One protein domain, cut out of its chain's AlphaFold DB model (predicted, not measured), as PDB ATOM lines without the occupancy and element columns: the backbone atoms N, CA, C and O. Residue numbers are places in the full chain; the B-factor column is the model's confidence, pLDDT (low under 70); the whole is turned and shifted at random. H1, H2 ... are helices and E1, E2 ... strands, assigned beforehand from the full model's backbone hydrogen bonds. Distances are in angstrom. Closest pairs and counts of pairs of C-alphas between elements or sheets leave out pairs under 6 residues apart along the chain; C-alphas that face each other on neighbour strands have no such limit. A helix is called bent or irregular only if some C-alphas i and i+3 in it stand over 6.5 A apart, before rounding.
ATOM      1  N   ALA A 216      46.643 -38.902  36.319       92.44
ATOM      2  CA  ALA A 216      46.849 -38.174  37.570       92.44
ATOM      3  C   ALA A 216      47.371 -39.046  38.720       92.44
ATOM      4  O   ALA A 216      47.129 -40.252  38.787       92.44
ATOM      5  N   LEU A 217      48.056 -38.398  39.656       92.88
ATOM      6  CA  LEU A 217      48.473 -38.916  40.950       92.88
ATOM      7  C   LEU A 217      47.794 -38.080  42.039       92.88
ATOM      8  O   LEU A 217      48.036 -36.881  42.158       92.88
ATOM      9  N   LEU A 218      46.942 -38.724  42.828       90.56
ATOM     10  CA  LEU A 218      46.256 -38.131  43.965       90.56
ATOM     11  C   LEU A 218      46.950 -38.563  45.257       90.56
ATOM     12  O   LEU A 218      46.949 -39.744  45.599       90.56
ATOM     13  N   LEU A 219      47.494 -37.597  45.987       88.38
ATOM     14  CA  LEU A 219      48.081 -37.775  47.311       88.38
ATOM     15  C   LEU A 219      47.104 -37.215  48.347       88.38
ATOM     16  O   LEU A 219      46.748 -36.036  48.307       88.38
ATOM     17  N   SER A 220      46.641 -38.057  49.265       81.56
ATOM     18  CA  SER A 220      45.579 -37.710  50.213       81.56
ATOM     19  C   SER A 220      46.013 -37.974  51.648       81.56
ATOM     20  O   SER A 220      46.488 -39.065  51.957       81.56
ATOM     21  N   ASN A 221      45.774 -37.005  52.538       74.31
ATOM     22  CA  ASN A 221      45.862 -37.194  53.985       74.31
ATOM     23  C   ASN A 221      44.446 -37.211  54.573       74.31
ATOM     24  O   ASN A 221      43.920 -36.178  54.998       74.31
ATOM     25  N   SER A 222      43.812 -38.388  54.580       69.81
ATOM     26  CA  SER A 222      42.433 -38.617  55.053       69.81
ATOM     27  C   SER A 222      41.326 -37.861  54.290       69.81
ATOM     28  O   SER A 222      40.247 -37.625  54.834       69.81
ATOM     29  N   TYR A 223      41.558 -37.486  53.023       68.81
ATOM     30  CA  TYR A 223      40.525 -36.877  52.175       68.81
ATOM     31  C   TYR A 223      39.363 -37.848  51.952       68.81
ATOM     32  O   TYR A 223      39.550 -38.962  51.457       68.81
ATOM     33  N   GLN A 224      38.144 -37.413  52.266       71.81
ATOM     34  CA  GLN A 224      36.951 -38.202  51.993       71.81
ATOM     35  C   GLN A 224      36.567 -38.069  50.515       71.81
ATOM     36  O   GLN A 224      35.896 -37.124  50.108       71.81
ATOM     37  N   LEU A 225      36.909 -39.078  49.711       71.44
ATOM     38  CA  LEU A 225      36.440 -39.237  48.319       71.44
ATOM     39  C   LEU A 225      34.913 -39.462  48.199       71.44
ATOM     40  O   LEU A 225      34.404 -39.808  47.132       71.44
ATOM     41  N   GLY A 226      34.180 -39.302  49.303       73.75
ATOM     42  CA  GLY A 226      32.754 -39.566  49.403       73.75
ATOM     43  C   GLY A 226      32.405 -41.008  49.038       73.75
ATOM     44  O   GLY A 226      33.231 -41.922  49.109       73.75
ATOM     45  N   SER A 227      31.169 -41.207  48.583       72.06
ATOM     46  CA  SER A 227      30.649 -42.523  48.194       72.06
ATOM     47  C   SER A 227      31.388 -43.154  47.000       72.06
ATOM     48  O   SER A 227      31.160 -44.323  46.681       72.06
ATOM     49  N   TRP A 228      32.238 -42.389  46.302       80.12
ATOM     50  CA  TRP A 228      32.855 -42.782  45.032       80.12
ATOM     51  C   TRP A 228      34.277 -43.325  45.250       80.12
ATOM     52  O   TRP A 228      34.799 -44.038  44.395       80.12
ATOM     53  N   GLY A 229      34.861 -43.118  46.439       75.56
ATOM     54  CA  GLY A 229      36.176 -43.651  46.822       75.56
ATOM     55  C   GLY A 229      36.303 -45.175  46.706       75.56
ATOM     56  O   GLY A 229      37.385 -45.678  46.416       75.56
ATOM     57  N   LYS A 230      35.189 -45.917  46.800       80.31
ATOM     58  CA  LYS A 230      35.134 -47.374  46.558       80.31
ATOM     59  C   LYS A 230      35.645 -47.794  45.167       80.31
ATOM     60  O   LYS A 230      35.974 -48.961  44.965       80.31
ATOM     61  N   TYR A 231      35.701 -46.864  44.211       84.25
ATOM     62  CA  TYR A 231      36.193 -47.094  42.854       84.25
ATOM     63  C   TYR A 231      37.680 -46.796  42.664       84.25
ATOM     64  O   TYR A 231      38.218 -47.161  41.621       84.25
ATOM     65  N   ALA A 232      38.370 -46.225  43.657       82.12
ATOM     66  CA  ALA A 232      39.798 -45.919  43.562       82.12
ATOM     67  C   ALA A 232      40.665 -47.126  43.135       82.12
ATOM     68  O   ALA A 232      41.525 -46.940  42.278       82.12
ATOM     69  N   PRO A 233      40.416 -48.374  43.592       81.25
ATOM     70  CA  PRO A 233      41.181 -49.537  43.124       81.25
ATOM     71  C   PRO A 233      40.947 -49.910  41.650       81.25
ATOM     72  O   PRO A 233      41.737 -50.650  41.074       81.25
ATOM     73  N   LYS A 234      39.842 -49.448  41.049       82.31
ATOM     74  CA  LYS A 234      39.472 -49.705  39.646       82.31
ATOM     75  C   LYS A 234      39.872 -48.561  38.708       82.31
ATOM     76  O   LYS A 234      39.717 -48.703  37.499       82.31
ATOM     77  N   ALA A 235      40.349 -47.443  39.254       81.88
ATOM     78  CA  ALA A 235      40.785 -46.275  38.501       81.88
ATOM     79  C   ALA A 235      41.978 -46.639  37.599       81.88
ATOM     80  O   ALA A 235      42.976 -47.202  38.062       81.88
ATOM     81  N   LYS A 236      41.871 -46.367  36.292       84.44
ATOM     82  CA  LYS A 236      42.902 -46.745  35.320       84.44
ATOM     83  C   LYS A 236      43.922 -45.649  35.076       84.44
ATOM     84  O   LYS A 236      45.075 -45.982  34.855       84.44
ATOM     85  N   THR A 237      43.550 -44.379  35.087       87.56
ATOM     86  CA  THR A 237      44.437 -43.241  34.782       87.56
ATOM     87  C   THR A 237      44.874 -42.486  36.033       87.56
ATOM     88  O   THR A 237      45.920 -41.838  36.018       87.56
ATOM     89  N   THR A 238      44.123 -42.625  37.123       90.19
ATOM     90  CA  THR A 238      44.350 -41.992  38.423       90.19
ATOM     91  C   THR A 238      44.968 -42.992  39.378       90.19
ATOM     92  O   THR A 238      44.383 -44.039  39.648       90.19
ATOM     93  N   LYS A 239      46.127 -42.663  39.942       90.62
ATOM     94  CA  LYS A 239      46.678 -43.399  41.080       90.62
ATOM     95  C   LYS A 239      46.333 -42.647  42.359       90.62
ATOM     96  O   LYS A 239      46.678 -41.479  42.480       90.62
ATOM     97  N   VAL A 240      45.666 -43.311  43.298       89.00
ATOM     98  CA  VAL A 240      45.375 -42.755  44.627       89.00
ATOM     99  C   VAL A 240      46.369 -43.325  45.628       89.00
ATOM    100  O   VAL A 240      46.543 -44.541  45.697       89.00
ATOM    101  N   VAL A 241      47.015 -42.450  46.392       88.00
ATOM    102  CA  VAL A 241      47.962 -42.801  47.451       88.00
ATOM    103  C   VAL A 241      47.458 -42.197  48.757       88.00
ATOM    104  O   VAL A 241      47.384 -40.974  48.907       88.00
ATOM    105  N   GLU A 242      47.085 -43.067  49.694       83.81
ATOM    106  CA  GLU A 242      46.707 -42.671  51.051       83.81
ATOM    107  C   GLU A 242      47.946 -42.538  51.937       83.81
ATOM    108  O   GLU A 242      48.782 -43.440  52.020       83.81
ATOM    109  N   LEU A 243      48.046 -41.397  52.612       81.25
ATOM    110  CA  LEU A 243      49.173 -41.006  53.446       81.25
ATOM    111  C   LEU A 243      48.678 -40.862  54.897       81.25
ATOM    112  O   LEU A 243      47.979 -39.908  55.231       81.25
ATOM    113  N   TYR A 244      48.973 -41.859  55.743       68.56
ATOM    114  CA  TYR A 244      48.405 -41.987  57.101       68.56
ATOM    115  C   TYR A 244      49.096 -41.136  58.188       68.56
ATOM    116  O   TYR A 244      48.493 -40.877  59.231       68.56
ATOM    117  N   HIS A 245      50.342 -40.691  57.974       69.44
ATOM    118  CA  HIS A 245      51.117 -39.904  58.945       69.44
ATOM    119  C   HIS A 245      51.849 -38.747  58.253       69.44
ATOM    120  O   HIS A 245      52.380 -38.920  57.162       69.44
ATOM    121  N   LYS A 246      51.895 -37.565  58.887       64.38
ATOM    122  CA  LYS A 246      52.579 -36.387  58.321       64.38
ATOM    123  C   LYS A 246      54.107 -36.493  58.344       64.38
ATOM    124  O   LYS A 246      54.764 -35.937  57.473       64.38
ATOM    125  N   GLU A 247      54.668 -37.187  59.330       66.56
ATOM    126  CA  GLU A 247      56.117 -37.310  59.511       66.56
ATOM    127  C   GLU A 247      56.664 -38.559  58.801       66.56
ATOM    128  O   GLU A 247      56.070 -39.635  58.863       66.56
ATOM    129  N   GLY A 248      57.810 -38.418  58.124       71.38
ATOM    130  CA  GLY A 248      58.562 -39.538  57.544       71.38
ATOM    131  C   GLY A 248      58.040 -40.104  56.217       71.38
ATOM    132  O   GLY A 248      58.573 -41.104  55.747       71.38
ATOM    133  N   GLN A 249      57.030 -39.490  55.587       79.75
ATOM    134  CA  GLN A 249      56.469 -39.955  54.303       79.75
ATOM    135  C   GLN A 249      57.059 -39.271  53.064       79.75
ATOM    136  O   GLN A 249      56.649 -39.557  51.941       79.75
ATOM    137  N   GLU A 250      58.040 -38.390  53.248       86.50
ATOM    138  CA  GLU A 250      58.644 -37.621  52.160       86.50
ATOM    139  C   GLU A 250      59.259 -38.520  51.083       86.50
ATOM    140  O   GLU A 250      59.048 -38.289  49.897       86.50
ATOM    141  N   GLU A 251      59.975 -39.574  51.482       86.19
ATOM    142  CA  GLU A 251      60.607 -40.499  50.536       86.19
ATOM    143  C   GLU A 251      59.563 -41.284  49.730       86.19
ATOM    144  O   GLU A 251      59.688 -41.427  48.516       86.19
ATOM    145  N   THR A 252      58.471 -41.697  50.379       87.56
ATOM    146  CA  THR A 252      57.329 -42.335  49.712       87.56
ATOM    147  C   THR A 252      56.698 -41.397  48.684       87.56
ATOM    148  O   THR A 252      56.455 -41.801  47.550       87.56
ATOM    149  N   ILE A 253      56.472 -40.128  49.049       89.25
ATOM    150  CA  ILE A 253      55.933 -39.107  48.139       89.25
ATOM    151  C   ILE A 253      56.869 -38.914  46.938       89.25
ATOM    152  O   ILE A 253      56.409 -38.919  45.794       89.25
ATOM    153  N   ARG A 254      58.183 -38.794  47.172       92.44
ATOM    154  CA  ARG A 254      59.196 -38.660  46.110       92.44
ATOM    155  C   ARG A 254      59.193 -39.863  45.166       92.44
ATOM    156  O   ARG A 254      59.172 -39.681  43.947       92.44
ATOM    157  N   GLN A 255      59.146 -41.078  45.709       91.56
ATOM    158  CA  GLN A 255      59.101 -42.313  44.925       91.56
ATOM    159  C   GLN A 255      57.827 -42.409  44.076       91.56
ATOM    160  O   GLN A 255      57.888 -42.775  42.898       91.56
ATOM    161  N   GLU A 256      56.677 -42.054  44.646       93.50
ATOM    162  CA  GLU A 256      55.388 -42.066  43.955       93.50
ATOM    163  C   GLU A 256      55.333 -41.049  42.810       93.50
ATOM    164  O   GLU A 256      54.930 -41.392  41.695       93.50
ATOM    165  N   ILE A 257      55.829 -39.829  43.035       93.50
ATOM    166  CA  ILE A 257      55.939 -38.795  41.996       93.50
ATOM    167  C   ILE A 257      56.890 -39.239  40.885       93.50
ATOM    168  O   ILE A 257      56.538 -39.144  39.710       93.50
ATOM    169  N   SER A 258      58.067 -39.767  41.232       92.88
ATOM    170  CA  SER A 258      59.034 -40.262  40.246       92.88
ATOM    171  C   SER A 258      58.440 -41.386  39.392       92.88
ATOM    172  O   SER A 258      58.523 -41.351  38.162       92.88
ATOM    173  N   THR A 259      57.751 -42.339  40.026       93.62
ATOM    174  CA  THR A 259      57.059 -43.444  39.341       93.62
ATOM    175  C   THR A 259      55.962 -42.929  38.412       93.62
ATOM    176  O   THR A 259      55.821 -43.402  37.285       93.62
ATOM    177  N   TYR A 260      55.184 -41.941  38.857       93.50
ATOM    178  CA  TYR A 260      54.131 -41.330  38.052       93.50
ATOM    179  C   TYR A 260      54.691 -40.587  36.831       93.50
ATOM    180  O   TYR A 260      54.264 -40.860  35.706       93.50
ATOM    181  N   LEU A 261      55.679 -39.707  37.026       92.19
ATOM    182  CA  LEU A 261      56.278 -38.892  35.960       92.19
ATOM    183  C   LEU A 261      57.001 -39.733  34.900       92.19
ATOM    184  O   LEU A 261      56.982 -39.382  33.724       92.19
ATOM    185  N   THR A 262      57.595 -40.861  35.298       90.44
ATOM    186  CA  THR A 262      58.281 -41.793  34.384       90.44
ATOM    187  C   THR A 262      57.353 -42.844  33.770       90.44
ATOM    188  O   THR A 262      57.780 -43.631  32.921       90.44
ATOM    189  N   SER A 263      56.076 -42.871  34.162       90.50
ATOM    190  CA  SER A 263      55.120 -43.861  33.673       90.50
ATOM    191  C   SER A 263      54.819 -43.695  32.179       90.50
ATOM    192  O   SER A 263      54.780 -42.589  31.639       90.50
ATOM    193  N   LEU A 264      54.483 -44.804  31.509       86.19
ATOM    194  CA  LEU A 264      54.037 -44.787  30.108       86.19
ATOM    195  C   LEU A 264      52.804 -43.897  29.878       86.19
ATOM    196  O   LEU A 264      52.602 -43.426  28.765       86.19
ATOM    197  N   ARG A 265      51.999 -43.649  30.919       83.50
ATOM    198  CA  ARG A 265      50.804 -42.796  30.851       83.50
ATOM    199  C   ARG A 265      51.159 -41.322  30.686       83.50
ATOM    200  O   ARG A 265      50.416 -40.593  30.050       83.50
ATOM    201  N   MET A 266      52.308 -40.902  31.208       86.56
ATOM    202  CA  MET A 266      52.822 -39.540  31.055       86.56
ATOM    203  C   MET A 266      53.510 -39.302  29.703       86.56
ATOM    204  O   MET A 266      53.903 -38.176  29.393       86.56
ATOM    205  N   LYS A 267      53.634 -40.334  28.855       80.56
ATOM    206  CA  LYS A 267      54.214 -40.208  27.515       80.56
ATOM    207  C   LYS A 267      53.355 -39.266  26.662       80.56
ATOM    208  O   LYS A 267      52.203 -39.560  26.377       80.56
ATOM    209  N   GLY A 268      53.934 -38.137  26.250       75.50
ATOM    210  CA  GLY A 268      53.240 -37.071  25.510       75.50
ATOM    211  C   GLY A 268      52.894 -35.838  26.356       75.50
ATOM    212  O   GLY A 268      52.653 -34.771  25.799       75.50
ATOM    213  N   HIS A 269      52.976 -35.932  27.686       80.38
ATOM    214  CA  HIS A 269      52.760 -34.810  28.599       80.38
ATOM    215  C   HIS A 269      54.100 -34.175  29.003       80.38
ATOM    216  O   HIS A 269      54.837 -34.702  29.836       80.38
ATOM    217  N   GLN A 270      54.425 -33.015  28.427       81.12
ATOM    218  CA  GLN A 270      55.665 -32.277  28.743       81.12
ATOM    219  C   GLN A 270      55.592 -31.481  30.055       81.12
ATOM    220  O   GLN A 270      56.600 -30.969  30.543       81.12
ATOM    221  N   LYS A 271      54.390 -31.335  30.614       83.94
ATOM    222  CA  LYS A 271      54.128 -30.583  31.838       83.94
ATOM    223  C   LYS A 271      53.166 -31.348  32.732       83.94
ATOM    224  O   LYS A 271      52.398 -32.189  32.260       83.94
ATOM    225  N   VAL A 272      53.191 -31.002  34.009       87.44
ATOM    226  CA  VAL A 272      52.207 -31.422  35.004       87.44
ATOM    227  C   VAL A 272      51.568 -30.211  35.662       87.44
ATOM    228  O   VAL A 272      52.174 -29.142  35.781       87.44
ATOM    229  N   VAL A 273      50.322 -30.398  36.065       85.62
ATOM    230  CA  VAL A 273      49.502 -29.441  36.792       85.62
ATOM    231  C   VAL A 273      49.402 -29.920  38.229       85.62
ATOM    232  O   VAL A 273      49.025 -31.061  38.477       85.62
ATOM    233  N   LEU A 274      49.737 -29.051  39.172       86.56
ATOM    234  CA  LEU A 274      49.653 -29.326  40.597       86.56
ATOM    235  C   LEU A 274      48.499 -28.535  41.211       86.56
ATOM    236  O   LEU A 274      48.412 -27.321  41.010       86.56
ATOM    237  N   LYS A 275      47.639 -29.224  41.966       82.69
ATOM    238  CA  LYS A 275      46.436 -28.655  42.584       82.69
ATOM    239  C   LYS A 275      46.267 -29.080  44.034       82.69
ATOM    240  O   LYS A 275      46.506 -30.239  44.368       82.69
ATOM    241  N   THR A 276      45.770 -28.167  44.866       82.56
ATOM    242  CA  THR A 276      45.452 -28.424  46.278       82.56
ATOM    243  C   THR A 276      43.950 -28.343  46.549       82.56
ATOM    244  O   THR A 276      43.324 -27.307  46.350       82.56
ATOM    245  N   PHE A 277      43.368 -29.434  47.035       78.00
ATOM    246  CA  PHE A 277      41.944 -29.570  47.332       78.00
ATOM    247  C   PHE A 277      41.670 -29.475  48.830       78.00
ATOM    248  O   PHE A 277      42.453 -29.952  49.650       78.00
ATOM    249  N   TRP A 278      40.518 -28.901  49.175       70.12
ATOM    250  CA  TRP A 278      40.080 -28.658  50.551       70.12
ATOM    251  C   TRP A 278      38.823 -29.484  50.874       70.12
ATOM    252  O   TRP A 278      38.076 -29.825  49.956       70.12
ATOM    253  N   PRO A 279      38.559 -29.795  52.158       58.50
ATOM    254  CA  PRO A 279      37.408 -30.611  52.557       58.50
ATOM    255  C   PRO A 279      36.053 -29.896  52.417       58.50
ATOM    256  O   PRO A 279      35.016 -30.552  52.466       58.50
ATOM    257  N   TYR A 280      36.040 -28.568  52.255       55.34
ATOM    258  CA  TYR A 280      34.813 -27.782  52.131       55.34
ATOM    259  C   TYR A 280      34.565 -27.365  50.670       55.34
ATOM    260  O   TYR A 280      35.473 -26.786  50.062       55.34
ATOM    261  N   PRO A 281      33.349 -27.577  50.123       48.66
ATOM    262  CA  PRO A 281      32.935 -26.957  48.866       48.66
ATOM    263  C   PRO A 281      32.945 -25.440  49.075       48.66
ATOM    264  O   PRO A 281      32.226 -24.930  49.936       48.66
ATOM    265  N   GLY A 282      33.855 -24.716  48.417       42.59
ATOM    266  CA  GLY A 282      34.339 -23.487  49.057       42.59
ATOM    267  C   GLY A 282      35.406 -22.677  48.351       42.59
ATOM    268  O   GLY A 282      35.367 -21.452  48.285       42.59
ATOM    269  N   ARG A 283      36.477 -23.364  47.981       47.19
ATOM    270  CA  ARG A 283      37.759 -22.719  47.722       47.19
ATOM    271  C   ARG A 283      38.323 -23.216  46.416       47.19
ATOM    272  O   ARG A 283      38.434 -24.423  46.219       47.19
ATOM    273  N   SER A 284      38.723 -22.271  45.571       53.00
ATOM    274  CA  SER A 284      39.472 -22.594  44.363       53.00
ATOM    275  C   SER A 284      40.781 -23.283  44.740       53.00
ATOM    276  O   SER A 284      41.488 -22.777  45.621       53.00
ATOM    277  N   PRO A 285      41.121 -24.419  44.114       59.59
ATOM    278  CA  PRO A 285      42.407 -25.045  44.334       59.59
ATOM    279  C   PRO A 285      43.512 -24.132  43.810       59.59
ATOM    280  O   PRO A 285      43.416 -23.565  42.716       59.59
ATOM    281  N   ASN A 286      44.596 -24.002  44.575       67.81
ATOM    282  CA  ASN A 286      45.772 -23.305  44.070       67.81
ATOM    283  C   ASN A 286      46.387 -24.160  42.968       67.81
ATOM    284  O   ASN A 286      46.754 -25.310  43.196       67.81
ATOM    285  N   THR A 287      46.481 -23.583  41.775       71.38
ATOM    286  CA  THR A 287      47.001 -24.249  40.586       71.38
ATOM    287  C   THR A 287      48.407 -23.750  40.281       71.38
ATOM    288  O   THR A 287      48.638 -22.546  40.190       71.38
ATOM    289  N   SER A 288      49.327 -24.676  40.033       80.25
ATOM    290  CA  SER A 288      50.685 -24.388  39.562       80.25
ATOM    291  C   SER A 288      51.106 -25.372  38.469       80.25
ATOM    292  O   SER A 288      50.502 -26.433  38.306       80.25
ATOM    293  N   PHE A 289      52.105 -24.997  37.668       82.94
ATOM    294  CA  PHE A 289      52.535 -25.756  36.494       82.94
ATOM    295  C   PHE A 289      54.031 -26.019  36.560       82.94
ATOM    296  O   PHE A 289      54.808 -25.096  36.802       82.94
ATOM    297  N   TYR A 290      54.427 -27.250  36.256       86.25
ATOM    298  CA  TYR A 290      55.823 -27.671  36.284       86.25
ATOM    299  C   TYR A 290      56.171 -28.481  35.039       86.25
ATOM    300  O   TYR A 290      55.301 -29.083  34.404       86.25
ATOM    301  N   SER A 291      57.451 -28.486  34.671       86.75
ATOM    302  CA  SER A 291      57.961 -29.391  33.638       86.75
ATOM    303  C   SER A 291      57.877 -30.829  34.143       86.75
ATOM    304  O   SER A 291      58.305 -31.106  35.261       86.75
ATOM    305  N   SER A 292      57.385 -31.764  33.325       85.31
ATOM    306  CA  SER A 292      57.398 -33.188  33.700       85.31
ATOM    307  C   SER A 292      58.816 -33.771  33.742       85.31
ATOM    308  O   SER A 292      59.024 -34.827  34.332       85.31
ATOM    309  N   GLN A 293      59.800 -33.070  33.160       87.12
ATOM    310  CA  GLN A 293      61.214 -33.453  33.193       87.12
ATOM    311  C   GLN A 293      61.924 -33.040  34.491       87.12
ATOM    312  O   GLN A 293      62.973 -33.596  34.803       87.12
ATOM    313  N   ASP A 294      61.369 -32.094  35.255       89.88
ATOM    314  CA  ASP A 294      61.974 -31.605  36.499       89.88
ATOM    315  C   ASP A 294      61.374 -32.322  37.716       89.88
ATOM    316  O   ASP A 294      60.599 -31.770  38.498       89.88
ATOM    317  N   THR A 295      61.689 -33.617  37.840       89.38
ATOM    318  CA  THR A 295      61.145 -34.471  38.910       89.38
ATOM    319  C   THR A 295      61.494 -33.940  40.301       89.38
ATOM    320  O   THR A 295      60.639 -33.967  41.179       89.38
ATOM    321  N   LEU A 296      62.714 -33.425  40.493       88.56
ATOM    322  CA  LEU A 296      63.170 -32.901  41.784       88.56
ATOM    323  C   LEU A 296      62.347 -31.682  42.209       88.56
ATOM    324  O   LEU A 296      61.815 -31.670  43.317       88.56
ATOM    325  N   GLN A 297      62.156 -30.712  41.307       91.19
ATOM    326  CA  GLN A 297      61.348 -29.530  41.600       91.19
ATOM    327  C   GLN A 297      59.900 -29.896  41.944       91.19
ATOM    328  O   GLN A 297      59.357 -29.388  42.924       91.19
ATOM    329  N   VAL A 298      59.268 -30.778  41.160       90.25
ATOM    330  CA  VAL A 298      57.885 -31.216  41.421       90.25
ATOM    331  C   VAL A 298      57.794 -31.899  42.783       90.25
ATOM    332  O   VAL A 298      56.898 -31.593  43.568       90.25
ATOM    333  N   SER A 299      58.730 -32.800  43.079       91.19
ATOM    334  CA  SER A 299      58.786 -33.514  44.349       91.19
ATOM    335  C   SER A 299      58.947 -32.582  45.548       91.19
ATOM    336  O   SER A 299      58.180 -32.710  46.499       91.19
ATOM    337  N   ASP A 300      59.881 -31.633  45.508       89.50
ATOM    338  CA  ASP A 300      60.135 -30.729  46.636       89.50
ATOM    339  C   ASP A 300      58.948 -29.796  46.908       89.50
ATOM    340  O   ASP A 300      58.582 -29.582  48.065       89.50
ATOM    341  N   VAL A 301      58.283 -29.302  45.856       89.69
ATOM    342  CA  VAL A 301      57.061 -28.498  46.007       89.69
ATOM    343  C   VAL A 301      55.938 -29.322  46.632       89.69
ATOM    344  O   VAL A 301      55.273 -28.851  47.552       89.69
ATOM    345  N   VAL A 302      55.704 -30.545  46.145       88.50
ATOM    346  CA  VAL A 302      54.625 -31.398  46.664       88.50
ATOM    347  C   VAL A 302      54.887 -31.806  48.111       88.50
ATOM    348  O   VAL A 302      53.956 -31.778  48.911       88.50
ATOM    349  N   VAL A 303      56.133 -32.138  48.464       88.44
ATOM    350  CA  VAL A 303      56.524 -32.441  49.850       88.44
ATOM    351  C   VAL A 303      56.278 -31.229  50.749       88.44
ATOM    352  O   VAL A 303      55.631 -31.382  51.782       88.44
ATOM    353  N   GLY A 304      56.693 -30.028  50.326       85.31
ATOM    354  CA  GLY A 304      56.442 -28.793  51.074       85.31
ATOM    355  C   GLY A 304      54.951 -28.513  51.280       85.31
ATOM    356  O   GLY A 304      54.520 -28.251  52.399       85.31
ATOM    357  N   LEU A 305      54.136 -28.656  50.229       84.62
ATOM    358  CA  LEU A 305      52.681 -28.515  50.341       84.62
ATOM    359  C   LEU A 305      52.080 -29.559  51.284       84.62
ATOM    360  O   LEU A 305      51.189 -29.223  52.056       84.62
ATOM    361  N   PHE A 306      52.557 -30.808  51.229       79.81
ATOM    362  CA  PHE A 306      52.049 -31.904  52.053       79.81
ATOM    363  C   PHE A 306      52.256 -31.656  53.553       79.81
ATOM    364  O   PHE A 306      51.353 -31.935  54.346       79.81
ATOM    365  N   SER A 307      53.399 -31.077  53.942       75.50
ATOM    366  CA  SER A 307      53.666 -30.656  55.324       75.50
ATOM    367  C   SER A 307      52.589 -29.691  55.848       75.50
ATOM    368  O   SER A 307      52.104 -29.841  56.980       75.50
ATOM    369  N   ASP A 308      52.131 -28.784  54.981       77.12
ATOM    370  CA  ASP A 308      51.162 -27.728  55.288       77.12
ATOM    371  C   ASP A 308      49.686 -28.164  55.173       77.12
ATOM    372  O   ASP A 308      48.798 -27.468  55.678       77.12
ATOM    373  N   LEU A 309      49.380 -29.321  54.566       74.19
ATOM    374  CA  LEU A 309      47.995 -29.787  54.387       74.19
ATOM    375  C   LEU A 309      47.305 -30.032  55.735       74.19
ATOM    376  O   LEU A 309      47.768 -30.829  56.555       74.19
ATOM    377  N   SER A 310      46.148 -29.416  55.977       72.50
ATOM    378  CA  SER A 310      45.294 -29.788  57.113       72.50
ATOM    379  C   SER A 310      44.581 -31.122  56.859       72.50
ATOM    380  O   SER A 310      44.500 -31.596  55.725       72.50
ATOM    381  N   GLN A 311      44.016 -31.720  57.912       70.12
ATOM    382  CA  GLN A 311      43.219 -32.944  57.794       70.12
ATOM    383  C   GLN A 311      42.085 -32.760  56.766       70.12
ATOM    384  O   GLN A 311      41.398 -31.735  56.780       70.12
ATOM    385  N   GLY A 312      41.919 -33.729  55.861       70.12
ATOM    386  CA  GLY A 312      40.891 -33.698  54.818       70.12
ATOM    387  C   GLY A 312      41.249 -32.888  53.568       70.12
ATOM    388  O   GLY A 312      40.371 -32.668  52.742       70.12
ATOM    389  N   GLN A 313      42.498 -32.441  53.407       79.56
ATOM    390  CA  GLN A 313      42.998 -31.873  52.150       79.56
ATOM    391  C   GLN A 313      43.696 -32.931  51.280       79.56
ATOM    392  O   GLN A 313      44.141 -33.971  51.772       79.56
ATOM    393  N   ALA A 314      43.809 -32.655  49.981       86.31
ATOM    394  CA  ALA A 314      44.500 -33.526  49.035       86.31
ATOM    395  C   ALA A 314      45.299 -32.735  47.997       86.31
ATOM    396  O   ALA A 314      44.994 -31.582  47.700       86.31
ATOM    397  N   VAL A 315      46.304 -33.383  47.419       89.12
ATOM    398  CA  VAL A 315      47.116 -32.854  46.325       89.12
ATOM    399  C   VAL A 315      46.899 -33.715  45.091       89.12
ATOM    400  O   VAL A 315      47.101 -34.926  45.138       89.12
ATOM    401  N   LEU A 316      46.513 -33.093  43.981       89.50
ATOM    402  CA  LEU A 316      46.408 -33.749  42.681       89.50
ATOM    403  C   LEU A 316      47.545 -33.261  41.786       89.50
ATOM    404  O   LEU A 316      47.666 -32.062  41.529       89.50
ATOM    405  N   LEU A 317      48.348 -34.198  41.297       90.94
ATOM    406  CA  LEU A 317      49.326 -33.970  40.245       90.94
ATOM    407  C   LEU A 317      48.800 -34.589  38.954       90.94
ATOM    408  O   LEU A 317      48.575 -35.790  38.885       90.94
ATOM    409  N   GLU A 318      48.606 -33.780  37.928       89.94
ATOM    410  CA  GLU A 318      47.844 -34.149  36.742       89.94
ATOM    411  C   GLU A 318      48.628 -33.877  35.456       89.94
ATOM    412  O   GLU A 318      49.369 -32.899  35.359       89.94
ATOM    413  N   GLY A 319      48.508 -34.755  34.461       86.81
ATOM    414  CA  GLY A 319      49.147 -34.591  33.160       86.81
ATOM    415  C   GLY A 319      48.587 -33.376  32.424       86.81
ATOM    416  O   GLY A 319      47.389 -33.276  32.181       86.81
ATOM    417  N   PHE A 320      49.448 -32.440  32.024       80.44
ATOM    418  CA  PHE A 320      48.999 -31.246  31.309       80.44
ATOM    419  C   PHE A 320      48.479 -31.603  29.913       80.44
ATOM    420  O   PHE A 320      49.216 -32.180  29.109       80.44
ATOM    421  N   VAL A 321      47.240 -31.226  29.604       75.19
ATOM    422  CA  VAL A 321      46.632 -31.434  28.284       75.19
ATOM    423  C   VAL A 321      46.891 -30.208  27.411       75.19
ATOM    424  O   VAL A 321      46.439 -29.103  27.715       75.19
TER     425      VAL A 321
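Overview. This is residues 216 to 321 of the 1003 residues of the protein "(mimic poison frog) hypothetical protein" of Ranitomeya imitator (mimic poison frog) (UniProt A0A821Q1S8). The model is a twisted wall of five strands, E2, E1, E5, E3 and E4, with two helices, H2 and H3, crossing each other at 46 degrees as they cover one face of it. The third helix, the short H1, only grazes the sheet near its E2 edge, and the link of residues 278 to 286 makes the loop of a hairpin between E3 and E4. The printed part has 106 residues, with three named helices and five named strands in the order E1, H1, E2, H2, E3, E4, H3, E5; the sheet is mixed and the class is mixed, helices and strands. The whole is compact, with a radius of gyration of the C-alphas of 13.1 A, and rounded, spanning 32 by 28 by 26 A.

Arrangement. Start in the sheet with E1, residues 216 to 220, and its antiparallel neighbour E5, residues 314 to 319, at 171 degrees; N 217 and O 317 are 2.8 A apart, within hydrogen-bond range. On the other side of E1 is the edge strand E2, residues 238 to 242, parallel to it at 17 degrees, with N 239 and O 216 at 2.9 A. E3, residues 271 to 277, is the other neighbour of E5, antiparallel to it at 159 degrees, with N 275 and O 316 at 2.9 A. The other edge strand, E4, residues 287 to 291, is antiparallel to E3 at 153 degrees, with N 274 and O 288 at 2.9 A, and the two form a hairpin. Now look over the sheet for H2, residues 250 to 261, at a height over the sheet of 7.8 A; it lies over E5 and runs along the strands, at 18 degrees to E5 on the local plane. H3, residues 295 to 308, is on the same face at a height of 9.2 A, over E5 and E3, along the strands at 10 degrees to E5 on the local plane; these helices and the sheet make two layers. H2 and H3 touch, closest at the C-alphas of Arg 254 and Ser 299, 5.5 A apart, and run opposite ways at a steep tilt of 46 degrees. H1, residues 226 to 234, only grazes the sheet with residues 229 to 233; its closest C-alphas to E2 are those of Ala 232 and Val 240, 6.5 A apart. H1 is apart from H2 and from H3. E1, H1 and E2 form a strand-helix-strand unit, two parallel neighbour strands with a helix between them in the chain; E2, H2, E3 and E4, H3, E5 are split units, with other strands between their two in the sheet. The crossovers of these three units are right-handed. In H2 every O i to N i+4 pair is within hydrogen-bond range; H3 has 9 of 10, and H1 has 0 of 5 but 4 of 6 O i to N i+3 pairs.

Along the chain. Find C-alpha 216 at (46.849, -38.174, 37.570), where E1 begins its 12.7 A. H1 measures 15.6 A and is irregular, with C-alphas 230 and 233 7.3 A apart; E2 measures 12.9 A. Find C-alpha 250 at (58.644, -37.621, 52.160), from which H2 runs 16.4 A. E3 extends 19.7 A, E4 14.0 A and H3 20.3 A. E5 runs 16.6 A to C-alpha 319 at (49.147, -34.591, 33.160).

Size, cuts and confidence. The C-alphas of Ser 227 and Gln 293 are the two farthest apart, at 35.2 A. The printed part has no cut, and no link is long. The mean pLDDT of the printed part is 81.0; look for values under 70 at residues 222 to 223, 244 to 247 and 279 to 286.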